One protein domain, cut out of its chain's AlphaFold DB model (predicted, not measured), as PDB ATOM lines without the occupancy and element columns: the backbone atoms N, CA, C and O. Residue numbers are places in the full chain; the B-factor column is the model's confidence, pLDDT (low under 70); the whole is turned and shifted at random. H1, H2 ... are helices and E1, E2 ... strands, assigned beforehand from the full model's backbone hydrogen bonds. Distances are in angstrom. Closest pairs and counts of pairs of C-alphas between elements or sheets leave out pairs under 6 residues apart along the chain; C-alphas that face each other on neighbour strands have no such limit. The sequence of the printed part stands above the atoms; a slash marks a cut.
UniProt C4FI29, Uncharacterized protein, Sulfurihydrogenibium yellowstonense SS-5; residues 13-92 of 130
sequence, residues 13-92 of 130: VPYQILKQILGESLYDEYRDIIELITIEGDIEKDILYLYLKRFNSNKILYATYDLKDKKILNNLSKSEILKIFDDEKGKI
ATOM      1  N   VAL A  13     -21.463 -14.973   9.186       83.75
ATOM      2  CA  VAL A  13     -21.571 -14.923  10.655       83.75
ATOM      3  C   VAL A  13     -22.598 -15.930  11.208       83.75
ATOM      4  O   VAL A  13     -22.247 -16.666  12.134       83.75
ATOM      5  N   PRO A  14     -23.813 -16.070  10.636       87.00
ATOM      6  CA  PRO A  14     -24.774 -17.087  11.060       87.00
ATOM      7  C   PRO A  14     -24.208 -18.514  11.031       87.00
ATOM      8  O   PRO A  14     -24.369 -19.266  11.989       87.00
ATOM      9  N   TYR A  15     -23.482 -18.874   9.970       87.44
ATOM     10  CA  TYR A  15     -22.889 -20.206   9.820       87.44
ATOM     11  C   TYR A  15     -21.762 -20.447  10.825       87.44
ATOM     12  O   TYR A  15     -21.663 -21.535  11.392       87.44
ATOM     13  N   GLN A  16     -20.940 -19.431  11.105       88.69
ATOM     14  CA  GLN A  16     -19.920 -19.530  12.149       88.69
ATOM     15  C   GLN A  16     -20.538 -19.737  13.532       88.69
ATOM     16  O   GLN A  16     -20.058 -20.575  14.293       88.69
ATOM     17  N   ILE A  17     -21.607 -19.007  13.853       90.00
ATOM     18  CA  ILE A  17     -22.298 -19.129  15.140       90.00
ATOM     19  C   ILE A  17     -22.940 -20.509  15.267       90.00
ATOM     20  O   ILE A  17     -22.768 -21.170  16.290       90.00
ATOM     21  N   LEU A  18     -23.591 -21.004  14.213       91.44
ATOM     22  CA  LEU A  18     -24.113 -22.368  14.189       91.44
ATOM     23  C   LEU A  18     -22.995 -23.408  14.386       91.44
ATOM     24  O   LEU A  18     -23.143 -24.317  15.204       91.44
ATOM     25  N   LYS A  19     -21.850 -23.251  13.704       92.44
ATOM     26  CA  LYS A  19     -20.676 -24.124  13.873       92.44
ATOM     27  C   LYS A  19     -20.126 -24.080  15.298       92.44
ATOM     28  O   LYS A  19     -19.763 -25.124  15.831       92.44
ATOM     29  N   GLN A  20     -20.094 -22.912  15.940       91.94
ATOM     30  CA  GLN A  20     -19.695 -22.780  17.346       91.94
ATOM     31  C   GLN A  20     -20.671 -23.493  18.288       91.94
ATOM     32  O   GLN A  20     -20.235 -24.157  19.228       91.94
ATOM     33  N   ILE A  21     -21.979 -23.391  18.027       92.00
ATOM     34  CA  ILE A  21     -23.008 -24.039  18.848       92.00
ATOM     35  C   ILE A  21     -22.918 -25.555  18.728       92.00
ATOM     36  O   ILE A  21     -22.969 -26.229  19.749       92.00
ATOM     37  N   LEU A  22     -22.782 -26.100  17.517       92.38
ATOM     38  CA  LEU A  22     -22.777 -27.546  17.272       92.38
ATOM     39  C   LEU A  22     -21.419 -28.190  17.583       92.38
ATOM     40  O   LEU A  22     -21.355 -29.257  18.202       92.38
ATOM     41  N   GLY A  23     -20.335 -27.506  17.234       92.50
ATOM     42  CA  GLY A  23     -18.995 -28.070  17.130       92.50
ATOM     43  C   GLY A  23     -18.716 -28.604  15.723       92.50
ATOM     44  O   GLY A  23     -19.628 -28.942  14.970       92.50
ATOM     45  N   GLU A  24     -17.435 -28.687  15.370       91.94
ATOM     46  CA  GLU A  24     -16.977 -28.963  14.003       91.94
ATOM     47  C   GLU A  24     -17.453 -30.313  13.454       91.94
ATOM     48  O   GLU A  24     -18.017 -30.356  12.367       91.94
ATOM     49  N   SER A  25     -17.338 -31.386  14.243       91.94
ATOM     50  CA  SER A  25     -17.749 -32.733  13.818       91.94
ATOM     51  C   SER A  25     -19.228 -32.812  13.426       91.94
ATOM     52  O   SER A  25     -19.554 -33.404  12.404       91.94
ATOM     53  N   LEU A  26     -20.120 -32.233  14.236       90.56
ATOM     54  CA  LEU A  26     -21.561 -32.265  13.970       90.56
ATOM     55  C   LEU A  26     -21.940 -31.310  12.842       90.56
ATOM     56  O   LEU A  26     -22.829 -31.604  12.052       90.56
ATOM     57  N   TYR A  27     -21.263 -30.167  12.749       91.25
ATOM     58  CA  TYR A  27     -21.485 -29.239  11.651       91.25
ATOM     59  C   TYR A  27     -21.172 -29.889  10.297       91.25
ATOM     60  O   TYR A  27     -21.957 -29.757   9.363       91.25
ATOM     61  N   ASP A  28     -20.056 -30.616  10.193       89.75
ATOM     62  CA  ASP A  28     -19.684 -31.290   8.949       89.75
ATOM     63  C   ASP A  28     -20.580 -32.498   8.639       89.75
ATOM     64  O   ASP A  28     -20.924 -32.703   7.478       89.75
ATOM     65  N   GLU A  29     -21.034 -33.249   9.650       89.94
ATOM     66  CA  GLU A  29     -21.999 -34.346   9.465       89.94
ATOM     67  C   GLU A  29     -23.324 -33.861   8.851       89.94
ATOM     68  O   GLU A  29     -23.905 -34.535   8.001       89.94
ATOM     69  N   TYR A  30     -23.793 -32.681   9.263       88.56
ATOM     70  CA  TYR A  30     -25.056 -32.102   8.802       88.56
ATOM     71  C   TYR A  30     -24.876 -31.049   7.706       88.56
ATOM     72  O   TYR A  30     -25.845 -30.360   7.387       88.56
ATOM     73  N   ARG A  31     -23.686 -30.919   7.101       86.62
ATOM     74  CA  ARG A  31     -23.391 -29.861   6.117       86.62
ATOM     75  C   ARG A  31     -24.434 -29.798   5.003       86.62
ATOM     76  O   ARG A  31     -24.976 -28.727   4.758       86.62
ATOM     77  N   ASP A  32     -24.772 -30.936   4.405       84.25
ATOM     78  CA  ASP A  32     -25.744 -31.001   3.306       84.25
ATOM     79  C   ASP A  32     -27.130 -30.484   3.731       84.25
ATOM     80  O   ASP A  32     -27.821 -29.807   2.975       84.25
ATOM     81  N   ILE A  33     -27.539 -30.772   4.970       85.69
ATOM     82  CA  ILE A  33     -28.811 -30.298   5.527       85.69
ATOM     83  C   ILE A  33     -28.739 -28.808   5.861       85.69
ATOM     84  O   ILE A  33     -29.697 -28.081   5.615       85.69
ATOM     85  N   ILE A  34     -27.607 -28.339   6.383       87.06
ATOM     86  CA  ILE A  34     -27.364 -26.923   6.678       87.06
ATOM     87  C   ILE A  34     -27.375 -26.088   5.393       87.06
ATOM     88  O   ILE A  34     -27.869 -24.970   5.408       87.06
ATOM     89  N   GLU A  35     -26.877 -26.617   4.275       80.56
ATOM     90  CA  GLU A  35     -26.951 -25.947   2.970       80.56
ATOM     91  C   GLU A  35     -28.387 -25.886   2.423       80.56
ATOM     92  O   GLU A  35     -28.755 -24.935   1.731       80.56
ATOM     93  N   LEU A  36     -29.223 -26.876   2.756       76.81
ATOM     94  CA  LEU A  36     -30.634 -26.928   2.357       76.81
ATOM     95  C   LEU A  36     -31.529 -26.033   3.226       76.81
ATOM     96  O   LEU A  36     -32.498 -25.453   2.731       76.81
ATOM     97  N   ILE A  37     -31.223 -25.916   4.517       79.75
ATOM     98  CA  ILE A  37     -31.938 -25.054   5.461       79.75
ATOM     99  C   ILE A  37     -31.324 -23.657   5.387       79.75
ATOM    100  O   ILE A  37     -30.215 -23.427   5.854       79.75
ATOM    101  N   THR A  38     -32.054 -22.680   4.849       75.94
ATOM    102  CA  THR A  38     -31.538 -21.305   4.799       75.94
ATOM    103  C   THR A  38     -31.356 -20.764   6.218       75.94
ATOM    104  O   THR A  38     -32.306 -20.730   7.005       75.94
ATOM    105  N   ILE A  39     -30.145 -20.317   6.550       82.81
ATOM    106  CA  ILE A  39     -29.899 -19.586   7.792       82.81
ATOM    107  C   ILE A  39     -30.138 -18.101   7.525       82.81
ATOM    108  O   ILE A  39     -29.435 -17.490   6.724       82.81
ATOM    109  N   GLU A  40     -31.135 -17.521   8.186       84.12
ATOM    110  CA  GLU A  40     -31.485 -16.105   8.045       84.12
ATOM    111  C   GLU A  40     -31.058 -15.326   9.294       84.12
ATOM    112  O   GLU A  40     -31.162 -15.823  10.417       84.12
ATOM    113  N   GLY A  41     -30.580 -14.097   9.097       84.25
ATOM    114  CA  GLY A  41     -30.216 -13.177  10.169       84.25
ATOM    115  C   GLY A  41     -31.046 -11.901  10.090       84.25
ATOM    116  O   GLY A  41     -30.967 -11.200   9.087       84.25
ATOM    117  N   ASP A  42     -31.792 -11.577  11.145       86.38
ATOM    118  CA  ASP A  42     -32.450 -10.274  11.289       86.38
ATOM    119  C   ASP A  42     -31.704  -9.451  12.345       86.38
ATOM    120  O   ASP A  42     -31.464  -9.925  13.457       86.38
ATOM    121  N   ILE A  43     -31.335  -8.213  12.016       86.81
ATOM    122  CA  ILE A  43     -30.673  -7.304  12.959       86.81
ATOM    123  C   ILE A  43     -31.712  -6.358  13.549       86.81
ATOM    124  O   ILE A  43     -32.336  -5.580  12.827       86.81
ATOM    125  N   GLU A  44     -31.842  -6.368  14.873       87.56
ATOM    126  CA  GLU A  44     -32.607  -5.364  15.604       87.56
ATOM    127  C   GLU A  44     -31.693  -4.657  16.609       87.56
ATOM    128  O   GLU A  44     -31.210  -5.249  17.577       87.56
ATOM    129  N   LYS A  45     -31.459  -3.358  16.378       86.94
ATOM    130  CA  LYS A  45     -30.483  -2.540  17.120       86.94
ATOM    131  C   LYS A  45     -29.076  -3.150  17.024       86.94
ATOM    132  O   LYS A  45     -28.479  -3.091  15.957       86.94
ATOM    133  N   ASP A  46     -28.577  -3.724  18.118       86.56
ATOM    134  CA  ASP A  46     -27.252  -4.346  18.230       86.56
ATOM    135  C   ASP A  46     -27.330  -5.880  18.377       86.56
ATOM    136  O   ASP A  46     -26.314  -6.530  18.615       86.56
ATOM    137  N   ILE A  47     -28.527  -6.469  18.255       89.00
ATOM    138  CA  ILE A  47     -28.743  -7.913  18.403       89.00
ATOM    139  C   ILE A  47     -29.032  -8.525  17.034       89.00
ATOM    140  O   ILE A  47     -29.956  -8.113  16.330       89.00
ATOM    141  N   LEU A  48     -28.251  -9.544  16.683       89.81
ATOM    142  CA  LEU A  48     -28.459 -10.402  15.527       89.81
ATOM    143  C   LEU A  48     -29.296 -11.617  15.938       89.81
ATOM    144  O   LEU A  48     -28.849 -12.470  16.707       89.81
ATOM    145  N   TYR A  49     -30.510 -11.696  15.412       91.50
ATOM    146  CA  TYR A  49     -31.418 -12.821  15.581       91.50
ATOM    147  C   TYR A  49     -31.203 -13.808  14.447       91.50
ATOM    148  O   TYR A  49     -31.313 -13.450  13.278       91.50
ATOM    149  N   LEU A  50     -30.898 -15.049  14.798       91.75
ATOM    150  CA  LEU A  50     -30.497 -16.077  13.856       91.75
ATOM    151  C   LEU A  50     -31.571 -17.150  13.770       91.75
ATOM    152  O   LEU A  50     -31.940 -17.770  14.773       91.75
ATOM    153  N   TYR A  51     -32.054 -17.388  12.558       91.94
ATOM    154  CA  TYR A  51     -33.163 -18.283  12.288       91.94
ATOM    155  C   TYR A  51     -32.759 -19.431  11.366       91.94
ATOM    156  O   TYR A  51     -32.047 -19.239  10.387       91.94
ATOM    157  N   LEU A  52     -33.280 -20.622  11.656       91.00
ATOM    158  CA  LEU A  52     -33.300 -21.758  10.741       91.00
ATOM    159  C   LEU A  52     -34.604 -21.703   9.944       91.00
ATOM    160  O   LEU A  52     -35.693 -21.879  10.507       91.00
ATOM    161  N   LYS A  53     -34.518 -21.460   8.637       87.25
ATOM    162  CA  LYS A  53     -35.669 -21.508   7.736       87.25
ATOM    163  C   LYS A  53     -35.799 -22.897   7.136       87.25
ATOM    164  O   LYS A  53     -35.088 -23.283   6.213       87.25
ATOM    165  N   ARG A  54     -36.741 -23.639   7.702       83.12
ATOM    166  CA  ARG A  54     -37.110 -24.985   7.266       83.12
ATOM    167  C   ARG A  54     -37.722 -24.978   5.868       83.12
ATOM    168  O   ARG A  54     -38.339 -23.992   5.456       83.12
ATOM    169  N   PHE A  55     -37.625 -26.108   5.175       72.69
ATOM    170  CA  PHE A  55     -38.213 -26.275   3.854       72.69
ATOM    171  C   PHE A  55     -39.746 -26.186   3.950       72.69
ATOM    172  O   PHE A  55     -40.381 -26.945   4.685       72.69
ATOM    173  N   ASN A  56     -40.356 -25.231   3.237       71.81
ATOM    174  CA  ASN A  56     -41.809 -24.978   3.235       71.81
ATOM    175  C   ASN A  56     -42.452 -24.797   4.628       71.81
ATOM    176  O   ASN A  56     -43.611 -25.155   4.832       71.81
ATOM    177  N   SER A  57     -41.721 -24.252   5.603       76.25
ATOM    178  CA  SER A  57     -42.231 -24.083   6.965       76.25
ATOM    179  C   SER A  57     -41.720 -22.795   7.616       76.25
ATOM    180  O   SER A  57     -40.826 -22.122   7.109       76.25
ATOM    181  N   ASN A  58     -42.307 -22.439   8.760       83.69
ATOM    182  CA  ASN A  58     -41.929 -21.253   9.523       83.69
ATOM    183  C   ASN A  58     -40.467 -21.314   9.975       83.69
ATOM    184  O   ASN A  58     -39.980 -22.381  10.385       83.69
ATOM    185  N   LYS A  59     -39.828 -20.137   9.963       88.50
ATOM    186  CA  LYS A  59     -38.498 -19.906  10.522       88.50
ATOM    187  C   LYS A  59     -38.490 -20.159  12.032       88.50
ATOM    188  O   LYS A  59     -39.450 -19.819  12.723       88.50
ATOM    189  N   ILE A  60     -37.422 -20.773  12.533       89.56
ATOM    190  CA  ILE A  60     -37.216 -21.059  13.957       89.56
ATOM    191  C   ILE A  60     -36.027 -20.239  14.438       89.56
ATOM    192  O   ILE A  60     -34.946 -20.370  13.877       89.56
ATOM    193  N   LEU A  61     -36.205 -19.426  15.478       92.19
ATOM    194  CA  LEU A  61     -35.091 -18.729  16.123       92.19
ATOM    195  C   LEU A  61     -34.205 -19.759  16.829       92.19
ATOM    196  O   LEU A  61     -34.675 -20.422  17.751       92.19
ATOM    197  N   TYR A  62     -32.947 -19.894  16.408       91.88
ATOM    198  CA  TYR A  62     -32.009 -20.832  17.031       91.88
ATOM    199  C   TYR A  62     -30.949 -20.149  17.887       91.88
ATOM    200  O   TYR A  62     -30.390 -20.797  18.769       91.88
ATOM    201  N   ALA A  63     -30.659 -18.869  17.649       93.50
ATOM    202  CA  ALA A  63     -29.719 -18.116  18.462       93.50
ATOM    203  C   ALA A  63     -29.951 -16.605  18.377       93.50
ATOM    204  O   ALA A  63     -30.492 -16.087  17.404       93.50
ATOM    205  N   THR A  64     -29.488 -15.896  19.400       92.62
ATOM    206  CA  THR A  64     -29.337 -14.440  19.392       92.62
ATOM    207  C   THR A  64     -27.901 -14.087  19.731       92.62
ATOM    208  O   THR A  64     -27.341 -14.629  20.688       92.62
ATOM    209  N   TYR A  65     -27.318 -13.167  18.977       91.69
ATOM    210  CA  TYR A  65     -25.918 -12.791  19.077       91.69
ATOM    211  C   TYR A  65     -25.777 -11.283  19.262       91.69
ATOM    212  O   TYR A  65     -26.355 -10.502  18.509       91.69
ATOM    213  N   ASP A  66     -25.018 -10.876  20.272       90.38
ATOM    214  CA  ASP A  66     -24.663  -9.481  20.499       90.38
ATOM    215  C   ASP A  66     -23.563  -9.070  19.516       90.38
ATOM    216  O   ASP A  66     -22.450  -9.601  19.557       90.38
ATOM    217  N   LEU A  67     -23.870  -8.125  18.628       85.19
ATOM    218  CA  LEU A  67     -22.929  -7.645  17.619       85.19
ATOM    219  C   LEU A  67     -21.833  -6.736  18.202       85.19
ATOM    220  O   LEU A  67     -20.767  -6.623  17.598       85.19
ATOM    221  N   LYS A  68     -22.068  -6.095  19.356       87.06
ATOM    222  CA  LYS A  68     -21.078  -5.245  20.038       87.06
ATOM    223  C   LYS A  68     -20.101  -6.084  20.841       87.06
ATOM    224  O   LYS A  68     -18.890  -5.951  20.670       87.06
ATOM    225  N   ASP A  69     -20.638  -6.960  21.682       86.81
ATOM    226  CA  ASP A  69     -19.843  -7.776  22.602       86.81
ATOM    227  C   ASP A  69     -19.348  -9.080  21.968       86.81
ATOM    228  O   ASP A  69     -18.554  -9.799  22.579       86.81
ATOM    229  N   LYS A  70     -19.794  -9.377  20.741       86.00
ATOM    230  CA  LYS A  70     -19.451 -10.574  19.966       86.00
ATOM    231  C   LYS A  70     -19.708 -11.871  20.737       86.00
ATOM    232  O   LYS A  70     -18.861 -12.763  20.801       86.00
ATOM    233  N   LYS A  71     -20.882 -11.960  21.368       90.00
ATOM    234  CA  LYS A  71     -21.265 -13.083  22.236       90.00
ATOM    235  C   LYS A  71     -22.630 -13.635  21.876       90.00
ATOM    236  O   LYS A  71     -23.572 -12.895  21.613       90.00
ATOM    237  N   ILE A  72     -22.748 -14.956  21.943       91.12
ATOM    238  CA  ILE A  72     -24.039 -15.637  21.881       91.12
ATOM    239  C   ILE A  72     -24.756 -15.376  23.210       91.12
ATOM    240  O   ILE A  72     -24.246 -15.743  24.267       91.12
ATOM    241  N   LEU A  73     -25.912 -14.718  23.151       91.69
ATOM    242  CA  LEU A  73     -26.717 -14.378  24.327       91.69
ATOM    243  C   LEU A  73     -27.647 -15.528  24.713       91.69
ATOM    244  O   LEU A  73     -27.730 -15.896  25.878       91.69
ATOM    245  N   ASN A  74     -28.324 -16.101  23.717       91.44
ATOM    246  CA  ASN A  74     -29.221 -17.240  23.862       91.44
ATOM    247  C   ASN A  74     -29.055 -18.150  22.651       91.44
ATOM    248  O   ASN A  74     -28.820 -17.670  21.541       91.44
ATOM    249  N   ASN A  75     -29.209 -19.453  22.855       94.19
ATOM    250  CA  ASN A  75     -29.303 -20.425  21.780       94.19
ATOM    251  C   ASN A  75     -30.230 -21.576  22.167       94.19
ATOM    252  O   ASN A  75     -30.481 -21.831  23.345       94.19
ATOM    253  N   LEU A  76     -30.743 -22.260  21.150       93.31
ATOM    254  CA  LEU A  76     -31.290 -23.593  21.320       93.31
ATOM    255  C   LEU A  76     -30.165 -24.548  21.705       93.31
ATOM    256  O   LEU A  76     -29.017 -24.410  21.268       93.31
ATOM    257  N   SER A  77     -30.511 -25.555  22.498       93.06
ATOM    258  CA  SER A  77     -29.572 -26.616  22.824       93.06
ATOM    259  C   SER A  77     -29.185 -27.404  21.569       93.06
ATOM    260  O   SER A  77     -29.943 -27.505  20.600       93.06
ATOM    261  N   LYS A  78     -28.000 -28.027  21.600       92.06
ATOM    262  CA  LYS A  78     -27.517 -28.871  20.495       92.06
ATOM    263  C   LYS A  78     -28.553 -29.914  20.075       92.06
ATOM    264  O   LYS A  78     -28.780 -30.108  18.889       92.06
ATOM    265  N   SER A  79     -29.195 -30.570  21.040       92.69
ATOM    266  CA  SER A  79     -30.184 -31.616  20.772       92.69
ATOM    267  C   SER A  79     -31.453 -31.082  20.102       92.69
ATOM    268  O   SER A  79     -32.034 -31.785  19.283       92.69
ATOM    269  N   GLU A  80     -31.880 -29.857  20.408       93.62
ATOM    270  CA  GLU A  80     -33.015 -29.218  19.730       93.62
ATOM    271  C   GLU A  80     -32.690 -28.896  18.273       93.62
ATOM    272  O   GLU A  80     -33.507 -29.162  17.394       93.62
ATOM    273  N   ILE A  81     -31.486 -28.386  18.004       92.69
ATOM    274  CA  ILE A  81     -31.038 -28.101  16.635       92.69
ATOM    275  C   ILE A  81     -30.932 -29.400  15.825       92.69
ATOM    276  O   ILE A  81     -31.437 -29.462  14.706       92.69
ATOM    277  N   LEU A  82     -30.350 -30.456  16.403       92.44
ATOM    278  CA  LEU A  82     -30.240 -31.759  15.739       92.44
ATOM    279  C   LEU A  82     -31.611 -32.359  15.410       92.44
ATOM    280  O   LEU A  82     -31.807 -32.822  14.294       92.44
ATOM    281  N   LYS A  83     -32.593 -32.262  16.317       92.75
ATOM    282  CA  LYS A  83     -33.971 -32.694  16.024       92.75
ATOM    283  C   LYS A  83     -34.561 -31.976  14.813       92.75
ATOM    284  O   LYS A  83     -35.204 -32.608  13.985       92.75
ATOM    285  N   ILE A  84     -34.332 -30.666  14.695       91.06
ATOM    286  CA  ILE A  84     -34.797 -29.896  13.534       91.06
ATOM    287  C   ILE A  84     -34.132 -30.416  12.256       91.06
ATOM    288  O   ILE A  84     -34.803 -30.567  11.237       91.06
ATOM    289  N   PHE A  85     -32.832 -30.702  12.298       91.44
ATOM    290  CA  PHE A  85     -32.107 -31.211  11.137       91.44
ATOM    291  C   PHE A  85     -32.545 -32.620  10.738       91.44
ATOM    292  O   PHE A  85     -32.731 -32.874   9.549       91.44
ATOM    293  N   ASP A  86     -32.765 -33.509  11.703       91.44
ATOM    294  CA  ASP A  86     -33.261 -34.865  11.461       91.44
ATOM    295  C   ASP A  86     -34.671 -34.860  10.860       91.44
ATOM    296  O   ASP A  86     -34.939 -35.574   9.889       91.44
ATOM    297  N   ASP A  87     -35.557 -34.005  11.377       89.94
ATOM    298  CA  ASP A  87     -36.911 -33.840  10.848       89.94
ATOM    299  C   ASP A  87     -36.889 -33.368   9.386       89.94
ATOM    300  O   ASP A  87     -37.622 -33.888   8.539       89.94
ATOM    301  N   GLU A  88     -36.048 -32.384   9.058       87.44
ATOM    302  CA  GLU A  88     -35.925 -31.881   7.685       87.44
ATOM    303  C   GLU A  88     -35.264 -32.909   6.757       87.44
ATOM    304  O   GLU A  88     -35.739 -33.124   5.641       87.44
ATOM    305  N   LYS A  89     -34.240 -33.625   7.233       88.19
ATOM    306  CA  LYS A  89     -33.612 -34.733   6.499       88.19
ATOM    307  C   LYS A  89     -34.633 -35.807   6.133       88.19
ATOM    308  O   LYS A  89     -34.678 -36.233   4.978       88.19
ATOM    309  N   GLY A  90     -35.488 -36.201   7.078       86.62
ATOM    310  CA  GLY A  90     -36.557 -37.172   6.843       86.62
ATOM    311  C   GLY A  90     -37.542 -36.716   5.762       86.62
ATOM    312  O   GLY A  90     -37.844 -37.470   4.836       86.62
ATOM    313  N   LYS A  91     -37.986 -35.453   5.817       86.62
ATOM    314  CA  LYS A  91     -38.893 -34.875   4.808       86.62
ATOM    315  C   LYS A  91     -38.273 -34.848   3.415       86.62
ATOM    316  O   LYS A  91     -38.937 -35.201   2.441       86.62
ATOM    317  N   ILE A  92     -37.009 -34.439   3.310       84.12
ATOM    318  CA  ILE A  92     -36.298 -34.360   2.029       84.12
ATOM    319  C   ILE A  92     -36.144 -35.757   1.422       84.12
ATOM    320  O   ILE A  92     -36.438 -35.948   0.243       84.12
TER     321      ILE A  92
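What this domain is: This is residues 13 to 92 of the 130 residues of an uncharacterized protein of Sulfurihydrogenibium yellowstonense SS-5 (UniProt C4FI29). A strongly twisted sheet of four strands forms a wall, with helix H1 crossing one of its faces. Two short helices, H2 and H3, lead from H1 round to the start of E1, while the longest helix, H4, meets the sheet with residues 78 to 85 and touches H3 with residues 85 to 89. The printed part has 80 residues with four named helices and four named strands, in the order H1 H2 H3 E1 E2 E3 E4 H4; the sheet runs E1 E2 E3 E4, all antiparallel, and the class is mixed, helices and strands. The whole is compact, with a radius of gyration of the C-alphas of 12.2 A and spans of 37 by 27 by 18 A.

Where its parts are: Find C-alpha 38 at (-31.538, -21.305, 4.799); from there E1, residues 38 to 44, runs 19.3 A. E2, residues 47 to 53, covers 18.6 A, and E3, residues 59 to 66, covers 20.0 A and bends by 59 degrees at residue 62. E4, residues 71 to 75, is 10.9 A long. H1 begins at C-alpha 13, (-21.571, -14.923, 10.655), and runs 14.3 A to residue 22. H2, residues 24 to 29, and H3, residues 31 to 36, follow. H4, residues 78 to 92, runs 21.2 A and ends at C-alpha 92, (-36.298, -34.360, 2.029).

How they stand to each other: Start with the sheet, a meander, each strand the antiparallel neighbour of the one before, with each neighbour pair a hairpin. Look for N 40 and O 51, 2.9 A apart, between E1 and E2; N 50 and O 63, 2.8 A, between E2 and E3; and N 64 and O 74, 2.9 A, between E3 and E4. H1 and H4 are on one face of the sheet, making two layers, helices on one face of a sheet. H1, at a height over the sheet of 8.6 A, lies over E2 and only just over E3, where 3 of its 10 C-alphas fall; it runs across the strands, at 74 degrees to E2 on the local plane. The closest C-alphas of H1 and E2 are those of Pro 14 and Leu 50, 6.4 A apart. H2 is not on the sheet; it is close to H1 but not clearly touching, with the C-alphas of Lys 19 and Tyr 27 closest at 5.6 A. H3 and H4 touch, closest at the C-alphas of Ile 33 and Phe 85, 6.6 A apart, at a steep tilt of 62 degrees. In H1, H2, H3 and H4 every O i to N i+4 pair is within hydrogen-bond range.

The domain as a whole: The two C-alphas farthest apart are those of Lys 68 and Gly 90, 37.9 A. The printed part has no cut, and each link between named elements is tight. The mean pLDDT of the printed part is 88.2, and no printed residue is under 70.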